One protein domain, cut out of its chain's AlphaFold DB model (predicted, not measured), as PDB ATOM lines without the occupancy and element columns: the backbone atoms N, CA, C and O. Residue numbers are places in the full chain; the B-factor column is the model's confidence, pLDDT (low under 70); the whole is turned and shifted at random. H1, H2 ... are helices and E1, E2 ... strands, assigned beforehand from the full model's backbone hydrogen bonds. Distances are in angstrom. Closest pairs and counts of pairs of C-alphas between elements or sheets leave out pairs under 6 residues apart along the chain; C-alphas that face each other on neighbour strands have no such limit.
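This is residues 29 to 95 of the 202 residues of an uncharacterized protein of Acidobacteria bacterium (UniProt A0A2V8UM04). A narrow slab of three strands, the hairpin E2 and E3 with the shorter E1 beside E3, is only grazed by the short helix H1, while residues 88 to 93 of a second helix, H2, stick out at one end of an elongated model. The printed part has 67 residues with three named strands and two named helices, in the order E1, E2, E3, H1, H2; the sheet runs E1, E3, E2 and is mixed, and the class is mixed, helices and strands. The whole is loose, with a radius of gyration of the C-alphas of 14.3 A, and spans 43 by 22 by 16 A.

E1, residues 29 to 33, begins at C-alpha 29 (2.724, 51.955, -23.111) and is 12.9 A long. E2, residues 46 to 51, is 16.8 A long, and E3, residues 56 to 63, is 22.1 A. H1, residues 73 to 81, measures 12.3 A. H2, residues 88 to 95, measures 10.3 A and ends at C-alpha 95 (17.374, 27.979, -16.375).

E1 and E3 are parallel at 12 degrees, with N 30 and O 59 2.8 A apart, within hydrogen-bond range. E3 and E2 form an antiparallel hairpin at 169 degrees, with N 50 and O 58 within hydrogen-bond range at 2.9 A. E1 and E2 are the edge strands. H1 is only just on the sheet, with 5 pairs of C-alphas within 10 A, and only grazes it with residues 76 to 80. H2 is not on the sheet and is apart from H1. In H1 and H2 every O i to N i+4 pair is within hydrogen-bond range.

The C-alphas farthest apart, those of Ala 36 and Gly 95, are 44.7 A apart. The printed part has no cut. The link from E1 to E2, 12 residues, is long. Mean pLDDT of the printed part is 73.0; 23 residues are under 70, among them 34 to 38 and 84 to 95.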
ATOM      1  N   ARG A  29       3.266  51.688 -24.443       81.69
ATOM      2  CA  ARG A  29       2.724  51.955 -23.111       81.69
ATOM      3  C   ARG A  29       1.401  52.700 -23.174       81.69
ATOM      4  O   ARG A  29       1.270  53.695 -23.887       81.69
ATOM      5  N   VAL A  30       0.448  52.231 -22.380       83.44
ATOM      6  CA  VAL A  30      -0.852  52.858 -22.152       83.44
ATOM      7  C   VAL A  30      -1.003  53.080 -20.652       83.44
ATOM      8  O   VAL A  30      -0.966  52.132 -19.874       83.44
ATOM      9  N   ILE A  31      -1.154  54.340 -20.248       81.88
ATOM     10  CA  ILE A  31      -1.390  54.722 -18.853       81.88
ATOM     11  C   ILE A  31      -2.857  55.118 -18.731       81.88
ATOM     12  O   ILE A  31      -3.306  56.051 -19.396       81.88
ATOM     13  N   ILE A  32      -3.590  54.398 -17.894       81.62
ATOM     14  CA  ILE A  32      -4.990  54.646 -17.573       81.62
ATOM     15  C   ILE A  32      -5.011  55.233 -16.167       81.62
ATOM     16  O   ILE A  32      -4.652  54.564 -15.203       81.62
ATOM     17  N   SER A  33      -5.403  56.498 -16.045       77.81
ATOM     18  CA  SER A  33      -5.589  57.149 -14.751       77.81
ATOM     19  C   SER A  33      -7.070  57.376 -14.477       77.81
ATOM     20  O   SER A  33      -7.808  57.897 -15.316       77.81
ATOM     21  N   GLU A  34      -7.510  56.999 -13.282       69.00
ATOM     22  CA  GLU A  34      -8.837  57.364 -12.802       69.00
ATOM     23  C   GLU A  34      -8.848  58.859 -12.442       69.00
ATOM     24  O   GLU A  34      -8.101  59.316 -11.581       69.00
ATOM     25  N   VAL A  35      -9.667  59.649 -13.144       61.34
ATOM     26  CA  VAL A  35      -9.688  61.123 -13.017       61.34
ATOM     27  C   VAL A  35     -10.439  61.586 -11.754       61.34
ATOM     28  O   VAL A  35     -10.328  62.739 -11.338       61.34
ATOM     29  N   ALA A  36     -11.193  60.696 -11.111       57.97
ATOM     30  CA  ALA A  36     -12.025  61.021  -9.960       57.97
ATOM     31  C   ALA A  36     -11.274  60.767  -8.642       57.97
ATOM     32  O   ALA A  36     -11.423  59.714  -8.030       57.97
ATOM     33  N   GLY A  37     -10.467  61.725  -8.177       60.78
ATOM     34  CA  GLY A  37      -9.952  61.650  -6.801       60.78
ATOM     35  C   GLY A  37      -8.744  62.510  -6.459       60.78
ATOM     36  O   GLY A  37      -8.521  62.764  -5.281       60.78
ATOM     37  N   GLY A  38      -7.985  62.984  -7.444       64.44
ATOM     38  CA  GLY A  38      -6.752  63.738  -7.218       64.44
ATOM     39  C   GLY A  38      -5.611  63.232  -8.101       64.44
ATOM     40  O   GLY A  38      -5.854  62.465  -9.033       64.44
ATOM     41  N   PRO A  39      -4.371  63.678  -7.853       72.19
ATOM     42  CA  PRO A  39      -3.214  63.221  -8.609       72.19
ATOM     43  C   PRO A  39      -3.036  61.698  -8.493       72.19
ATOM     44  O   PRO A  39      -3.202  61.164  -7.396       72.19
ATOM     45  N   PRO A  40      -2.683  60.992  -9.579       73.06
ATOM     46  CA  PRO A  40      -2.555  59.537  -9.560       73.06
ATOM     47  C   PRO A  40      -1.466  59.068  -8.584       73.06
ATOM     48  O   PRO A  40      -0.494  59.782  -8.337       73.06
ATOM     49  N   ASP A  41      -1.619  57.852  -8.057       80.81
ATOM     50  CA  ASP A  41      -0.692  57.225  -7.109       80.81
ATOM     51  C   ASP A  41      -0.282  55.810  -7.562       80.81
ATOM     52  O   ASP A  41      -1.005  55.139  -8.302       80.81
ATOM     53  N   LEU A  42       0.886  55.353  -7.104       85.25
ATOM     54  CA  LEU A  42       1.406  54.003  -7.334       85.25
ATOM     55  C   LEU A  42       0.939  52.992  -6.283       85.25
ATOM     56  O   LEU A  42       0.978  51.797  -6.556       85.25
ATOM     57  N   ALA A  43       0.470  53.430  -5.106       83.44
ATOM     58  CA  ALA A  43       0.129  52.529  -3.998       83.44
ATOM     59  C   ALA A  43      -0.936  51.475  -4.352       83.44
ATOM     60  O   ALA A  43      -0.962  50.391  -3.774       83.44
ATOM     61  N   LYS A  44      -1.825  51.790  -5.301       82.06
ATOM     62  CA  LYS A  44      -2.851  50.872  -5.822       82.06
ATOM     63  C   LYS A  44      -2.712  50.641  -7.327       82.06
ATOM     64  O   LYS A  44      -3.668  50.192  -7.961       82.06
ATOM     65  N   ALA A  45      -1.560  50.985  -7.901       84.75
ATOM     66  CA  ALA A  45      -1.334  50.823  -9.324       84.75
ATOM     67  C   ALA A  45      -1.209  49.346  -9.691       84.75
ATOM     68  O   ALA A  45      -0.606  48.549  -8.971       84.75
ATOM     69  N   THR A  46      -1.752  48.986 -10.849       85.06
ATOM     70  CA  THR A  46      -1.568  47.659 -11.434       85.06
ATOM     71  C   THR A  46      -0.970  47.793 -12.822       85.06
ATOM     72  O   THR A  46      -1.460  48.576 -13.630       85.06
ATOM     73  N   ALA A  47       0.071  47.014 -13.110       84.38
ATOM     74  CA  ALA A  47       0.647  46.906 -14.444       84.38
ATOM     75  C   ALA A  47       0.332  45.530 -15.023       84.38
ATOM     76  O   ALA A  47       0.578  44.505 -14.388       84.38
ATOM     77  N   LYS A  48      -0.188  45.518 -16.248       85.06
ATOM     78  CA  LYS A  48      -0.369  44.325 -17.069       85.06
ATOM     79  C   LYS A  48       0.564  44.421 -18.259       85.06
ATOM     80  O   LYS A  48       0.614  45.452 -18.928       85.06
ATOM     81  N   ARG A  49       1.304  43.348 -18.519       80.75
ATOM     82  CA  ARG A  49       2.252  43.280 -19.628       80.75
ATOM     83  C   ARG A  49       1.902  42.130 -20.554       80.75
ATOM     84  O   ARG A  49       1.713  41.005 -20.098       80.75
ATOM     85  N   THR A  50       1.842  42.416 -21.846       79.75
ATOM     86  CA  THR A  50       1.476  41.449 -22.881       79.75
ATOM     87  C   THR A  50       2.523  41.478 -23.981       79.75
ATOM     88  O   THR A  50       2.762  42.523 -24.580       79.75
ATOM     89  N   LEU A  51       3.160  40.336 -24.246       77.75
ATOM     90  CA  LEU A  51       4.038  40.181 -25.403       77.75
ATOM     91  C   LEU A  51       3.179  39.848 -26.626       77.75
ATOM     92  O   LEU A  51       2.567  38.782 -26.693       77.75
ATOM     93  N   CYS A  52       3.109  40.775 -27.569       79.00
ATOM     94  CA  CYS A  52       2.365  40.620 -28.806       79.00
ATOM     95  C   CYS A  52       3.094  39.664 -29.772       79.00
ATOM     96  O   CYS A  52       4.324  39.560 -29.732       79.00
ATOM     97  N   PRO A  53       2.371  38.991 -30.690       72.31
ATOM     98  CA  PRO A  53       2.972  38.065 -31.658       72.31
ATOM     99  C   PRO A  53       3.999  38.700 -32.609       72.31
ATOM    100  O   PRO A  53       4.835  38.005 -33.178       72.31
ATOM    101  N   ASP A  54       3.939  40.017 -32.801       75.19
ATOM    102  CA  ASP A  54       4.902  40.779 -33.594       75.19
ATOM    103  C   ASP A  54       6.236  41.008 -32.863       75.19
ATOM    104  O   ASP A  54       7.197  41.440 -33.503       75.19
ATOM    105  N   GLY A  55       6.314  40.681 -31.569       67.69
ATOM    106  CA  GLY A  55       7.449  40.943 -30.685       67.69
ATOM    107  C   GLY A  55       7.340  42.266 -29.925       67.69
ATOM    108  O   GLY A  55       8.295  42.664 -29.268       67.69
ATOM    109  N   THR A  56       6.223  42.986 -29.999       78.38
ATOM    110  CA  THR A  56       6.017  44.224 -29.235       78.38
ATOM    111  C   THR A  56       5.574  43.901 -27.809       78.38
ATOM    112  O   THR A  56       4.700  43.064 -27.601       78.38
ATOM    113  N   LEU A  57       6.123  44.586 -26.807       78.81
ATOM    114  CA  LEU A  57       5.633  44.508 -25.433       78.81
ATOM    115  C   LEU A  57       4.609  45.620 -25.184       78.81
ATOM    116  O   LEU A  57       4.957  46.800 -25.202       78.81
ATOM    117  N   LEU A  58       3.358  45.250 -24.927       82.31
ATOM    118  CA  LEU A  58       2.312  46.172 -24.503       82.31
ATOM    119  C   LEU A  58       2.272  46.248 -22.973       82.31
ATOM    120  O   LEU A  58       2.061  45.237 -22.306       82.31
ATOM    121  N   GLU A  59       2.443  47.444 -22.422       83.50
ATOM    122  CA  GLU A  59       2.320  47.738 -20.994       83.50
ATOM    123  C   GLU A  59       1.059  48.572 -20.744       83.50
ATOM    124  O   GLU A  59       0.961  49.713 -21.199       83.50
ATOM    125  N   VAL A  60       0.101  48.018 -20.002       84.62
ATOM    126  CA  VAL A  60      -1.100  48.723 -19.543       84.62
ATOM    127  C   VAL A  60      -0.953  48.999 -18.055       84.62
ATOM    128  O   VAL A  60      -0.821  48.067 -17.262       84.62
ATOM    129  N   ILE A  61      -0.948  50.274 -17.680       86.56
ATOM    130  CA  ILE A  61      -0.744  50.725 -16.304       86.56
ATOM    131  C   ILE A  61      -2.028  51.396 -15.838       86.56
ATOM    132  O   ILE A  61      -2.338  52.499 -16.282       86.56
ATOM    133  N   ASP A  62      -2.743  50.740 -14.936       85.88
ATOM    134  CA  ASP A  62      -3.911  51.305 -14.269       85.88
ATOM    135  C   ASP A  62      -3.448  51.992 -12.984       85.88
ATOM    136  O   ASP A  62      -3.059  51.333 -12.016       85.88
ATOM    137  N   LEU A  63      -3.477  53.319 -12.976       85.06
ATOM    138  CA  LEU A  63      -3.195  54.143 -11.809       85.06
ATOM    139  C   LEU A  63      -4.498  54.371 -11.047       85.06
ATOM    140  O   LEU A  63      -5.452  54.947 -11.580       85.06
ATOM    141  N   LYS A  64      -4.525  53.923  -9.791       77.81
ATOM    142  CA  LYS A  64      -5.678  54.053  -8.898       77.81
ATOM    143  C   LYS A  64      -5.301  54.821  -7.647       77.81
ATOM    144  O   LYS A  64      -4.215  54.645  -7.097       77.81
ATOM    145  N   GLY A  65      -6.265  55.576  -7.139       66.44
ATOM    146  CA  GLY A  65      -6.109  56.355  -5.920       66.44
ATOM    147  C   GLY A  65      -5.630  57.777  -6.174       66.44
ATOM    148  O   GLY A  65      -5.395  58.194  -7.306       66.44
ATOM    149  N   ALA A  66      -5.538  58.515  -5.075       66.75
ATOM    150  CA  ALA A  66      -5.229  59.928  -5.063       66.75
ATOM    151  C   ALA A  66      -4.076  60.187  -4.094       66.75
ATOM    152  O   ALA A  66      -4.182  59.877  -2.907       66.75
ATOM    153  N   SER A  67      -2.992  60.765  -4.599       69.00
ATOM    154  CA  SER A  67      -1.857  61.238  -3.810       69.00
ATOM    155  C   SER A  67      -1.830  62.758  -3.804       69.00
ATOM    156  O   SER A  67      -2.037  63.389  -4.833       69.00
ATOM    157  N   SER A  68      -1.522  63.376  -2.667       66.44
ATOM    158  CA  SER A  68      -1.377  64.836  -2.567       66.44
ATOM    159  C   SER A  68      -0.133  65.375  -3.283       66.44
ATOM    160  O   SER A  68      -0.089  66.556  -3.617       66.44
ATOM    161  N   ALA A  69       0.868  64.524  -3.529       71.69
ATOM    162  CA  ALA A  69       2.175  64.925  -4.052       71.69
ATOM    163  C   ALA A  69       2.309  64.792  -5.581       71.69
ATOM    164  O   ALA A  69       3.293  65.267  -6.144       71.69
ATOM    165  N   GLY A  70       1.343  64.157  -6.254       69.69
ATOM    166  CA  GLY A  70       1.466  63.820  -7.673       69.69
ATOM    167  C   GLY A  70       2.402  62.643  -7.950       69.69
ATOM    168  O   GLY A  70       3.270  62.292  -7.147       69.69
ATOM    169  N   LEU A  71       2.202  62.016  -9.111       80.00
ATOM    170  CA  LEU A  71       3.068  60.950  -9.598       80.00
ATOM    171  C   LEU A  71       4.200  61.535 -10.438       80.00
ATOM    172  O   LEU A  71       3.969  62.063 -11.524       80.00
ATOM    173  N   ASP A  72       5.421  61.398  -9.938       83.31
ATOM    174  CA  ASP A  72       6.624  61.713 -10.695       83.31
ATOM    175  C   ASP A  72       6.933  60.622 -11.736       83.31
ATOM    176  O   ASP A  72       6.834  59.422 -11.455       83.31
ATOM    177  N   THR A  73       7.360  61.041 -12.928       82.00
ATOM    178  CA  THR A  73       7.734  60.134 -14.024       82.00
ATOM    179  C   THR A  73       8.899  59.228 -13.628       82.00
ATOM    180  O   THR A  73       8.900  58.048 -13.970       82.00
ATOM    181  N   GLY A  74       9.875  59.739 -12.867       83.25
ATOM    182  CA  GLY A  74      11.008  58.953 -12.382       83.25
ATOM    183  C   GLY A  74      10.578  57.839 -11.428       83.25
ATOM    184  O   GLY A  74      11.031  56.702 -11.566       83.25
ATOM    185  N   LYS A  75       9.644  58.129 -10.515       86.00
ATOM    186  CA  LYS A  75       9.040  57.114  -9.632       86.00
ATOM    187  C   LYS A  75       8.281  56.042 -10.411       86.00
ATOM    188  O   LYS A  75       8.417  54.864 -10.095       86.00
ATOM    189  N   LEU A  76       7.518  56.434 -11.432       83.81
ATOM    190  CA  LEU A  76       6.811  55.488 -12.297       83.81
ATOM    191  C   LEU A  76       7.788  54.564 -13.040       83.81
ATOM    192  O   LEU A  76       7.599  53.352 -13.044       83.81
ATOM    193  N   GLU A  77       8.855  55.110 -13.626       83.06
ATOM    194  CA  GLU A  77       9.884  54.314 -14.309       83.06
ATOM    195  C   GLU A  77      10.624  53.372 -13.351       83.06
ATOM    196  O   GLU A  77      10.881  52.217 -13.691       83.06
ATOM    197  N   ALA A  78      10.943  53.831 -12.139       83.56
ATOM    198  CA  ALA A  78      11.565  52.994 -11.116       83.56
ATOM    199  C   ALA A  78      10.656  51.820 -10.716       83.56
ATOM    200  O   ALA A  78      11.112  50.679 -10.665       83.56
ATOM    201  N   TRP A  79       9.364  52.085 -10.518       85.62
ATOM    202  CA  TRP A  79       8.362  51.059 -10.226       85.62
ATOM    203  C   TRP A  79       8.163  50.075 -11.388       85.62
ATOM    204  O   TRP A  79       8.010  48.878 -11.180       85.62
ATOM    205  N   LEU A  80       8.233  50.532 -12.639       81.69
ATOM    206  CA  LEU A  80       8.180  49.621 -13.787       81.69
ATOM    207  C   LEU A  80       9.425  48.734 -13.877       81.69
ATOM    208  O   LEU A  80       9.321  47.567 -14.267       81.69
ATOM    209  N   ARG A  81      10.597  49.260 -13.510       80.69
ATOM    210  CA  ARG A  81      11.866  48.518 -13.520       80.69
ATOM    211  C   ARG A  81      12.004  47.518 -12.379       80.69
ATOM    212  O   ARG A  81      12.772  46.572 -12.536       80.69
ATOM    213  N   SER A  82      11.266  47.671 -11.277       78.62
ATOM    214  CA  SER A  82      11.331  46.717 -10.160       78.62
ATOM    215  C   SER A  82      10.788  45.331 -10.516       78.62
ATOM    216  O   SER A  82      11.096  44.360  -9.833       78.62
ATOM    217  N   PHE A  83      10.026  45.217 -11.606       71.19
ATOM    218  CA  PHE A  83       9.547  43.944 -12.131       71.19
ATOM    219  C   PHE A  83      10.158  43.729 -13.519       71.19
ATOM    220  O   PHE A  83       9.596  44.201 -14.506       71.19
ATOM    221  N   PRO A  84      11.320  43.075 -13.652       62.12
ATOM    222  CA  PRO A  84      11.901  42.842 -14.967       62.12
ATOM    223  C   PRO A  84      11.017  41.887 -15.776       62.12
ATOM    224  O   PRO A  84      10.605  40.833 -15.291       62.12
ATOM    225  N   VAL A  85      10.737  42.239 -17.034       61.56
ATOM    226  CA  VAL A  85      10.139  41.291 -17.980       61.56
ATOM    227  C   VAL A  85      11.225  40.304 -18.366       61.56
ATOM    228  O   VAL A  85      12.104  40.615 -19.168       61.56
ATOM    229  N   LEU A  86      11.179  39.117 -17.768       52.38
ATOM    230  CA  LEU A  86      12.001  38.010 -18.223       52.38
ATOM    231  C   LEU A  86      11.476  37.592 -19.594       52.38
ATOM    232  O   LEU A  86      10.414  36.983 -19.721       52.38
ATOM    233  N   THR A  87      12.208  37.965 -20.636       52.06
ATOM    234  CA  THR A  87      12.001  37.402 -21.967       52.06
ATOM    235  C   THR A  87      12.289  35.899 -21.921       52.06
ATOM    236  O   THR A  87      13.011  35.421 -21.040       52.06
ATOM    237  N   LEU A  88      11.726  35.130 -22.859       42.56
ATOM    238  CA  LEU A  88      11.962  33.680 -22.961       42.56
ATOM    239  C   LEU A  88      13.460  33.328 -22.936       42.56
ATOM    240  O   LEU A  88      13.840  32.339 -22.320       42.56
ATOM    241  N   GLU A  89      14.316  34.178 -23.501       44.84
ATOM    242  CA  GLU A  89      15.774  34.025 -23.450       44.84
ATOM    243  C   GLU A  89      16.375  34.338 -22.077       44.84
ATOM    244  O   GLU A  89      17.216  33.578 -21.606       44.84
ATOM    245  N   ALA A  90      15.924  35.386 -21.379       47.91
ATOM    246  CA  ALA A  90      16.360  35.666 -20.007       47.91
ATOM    247  C   ALA A  90      15.960  34.531 -19.044       47.91
ATOM    248  O   ALA A  90      16.737  34.149 -18.165       47.91
ATOM    249  N   ALA A  91      14.782  33.938 -19.253       45.69
ATOM    250  CA  ALA A  91      14.325  32.757 -18.527       45.69
ATOM    251  C   ALA A  91      15.132  31.493 -18.893       45.69
ATOM    252  O   ALA A  91      15.466  30.705 -18.009       45.69
ATOM    253  N   GLN A  92      15.515  31.315 -20.164       42.59
ATOM    254  CA  GLN A  92      16.375  30.210 -20.618       42.59
ATOM    255  C   GLN A  92      17.826  30.341 -20.116       42.59
ATOM    256  O   GLN A  92      18.407  29.357 -19.658       42.59
ATOM    257  N   LEU A  93      18.405  31.546 -20.113       48.28
ATOM    258  CA  LEU A  93      19.721  31.839 -19.530       48.28
ATOM    259  C   LEU A  93      19.740  31.647 -18.009       48.28
ATOM    260  O   LEU A  93      20.749  31.193 -17.464       48.28
ATOM    261  N   ALA A  94      18.639  31.955 -17.320       52.12
ATOM    262  CA  ALA A  94      18.479  31.660 -15.899       52.12
ATOM    263  C   ALA A  94      18.331  30.147 -15.640       52.12
ATOM    264  O   ALA A  94      18.973  29.617 -14.734       52.12
ATOM    265  N   GLY A  95      17.563  29.431 -16.472       52.06
ATOM    266  CA  GLY A  95      17.374  27.979 -16.375       52.06
ATOM    267  C   GLY A  95      18.639  27.160 -16.663       52.06
ATOM    268  O   GLY A  95      18.884  26.141 -16.016       52.06
TER     269      GLY A  95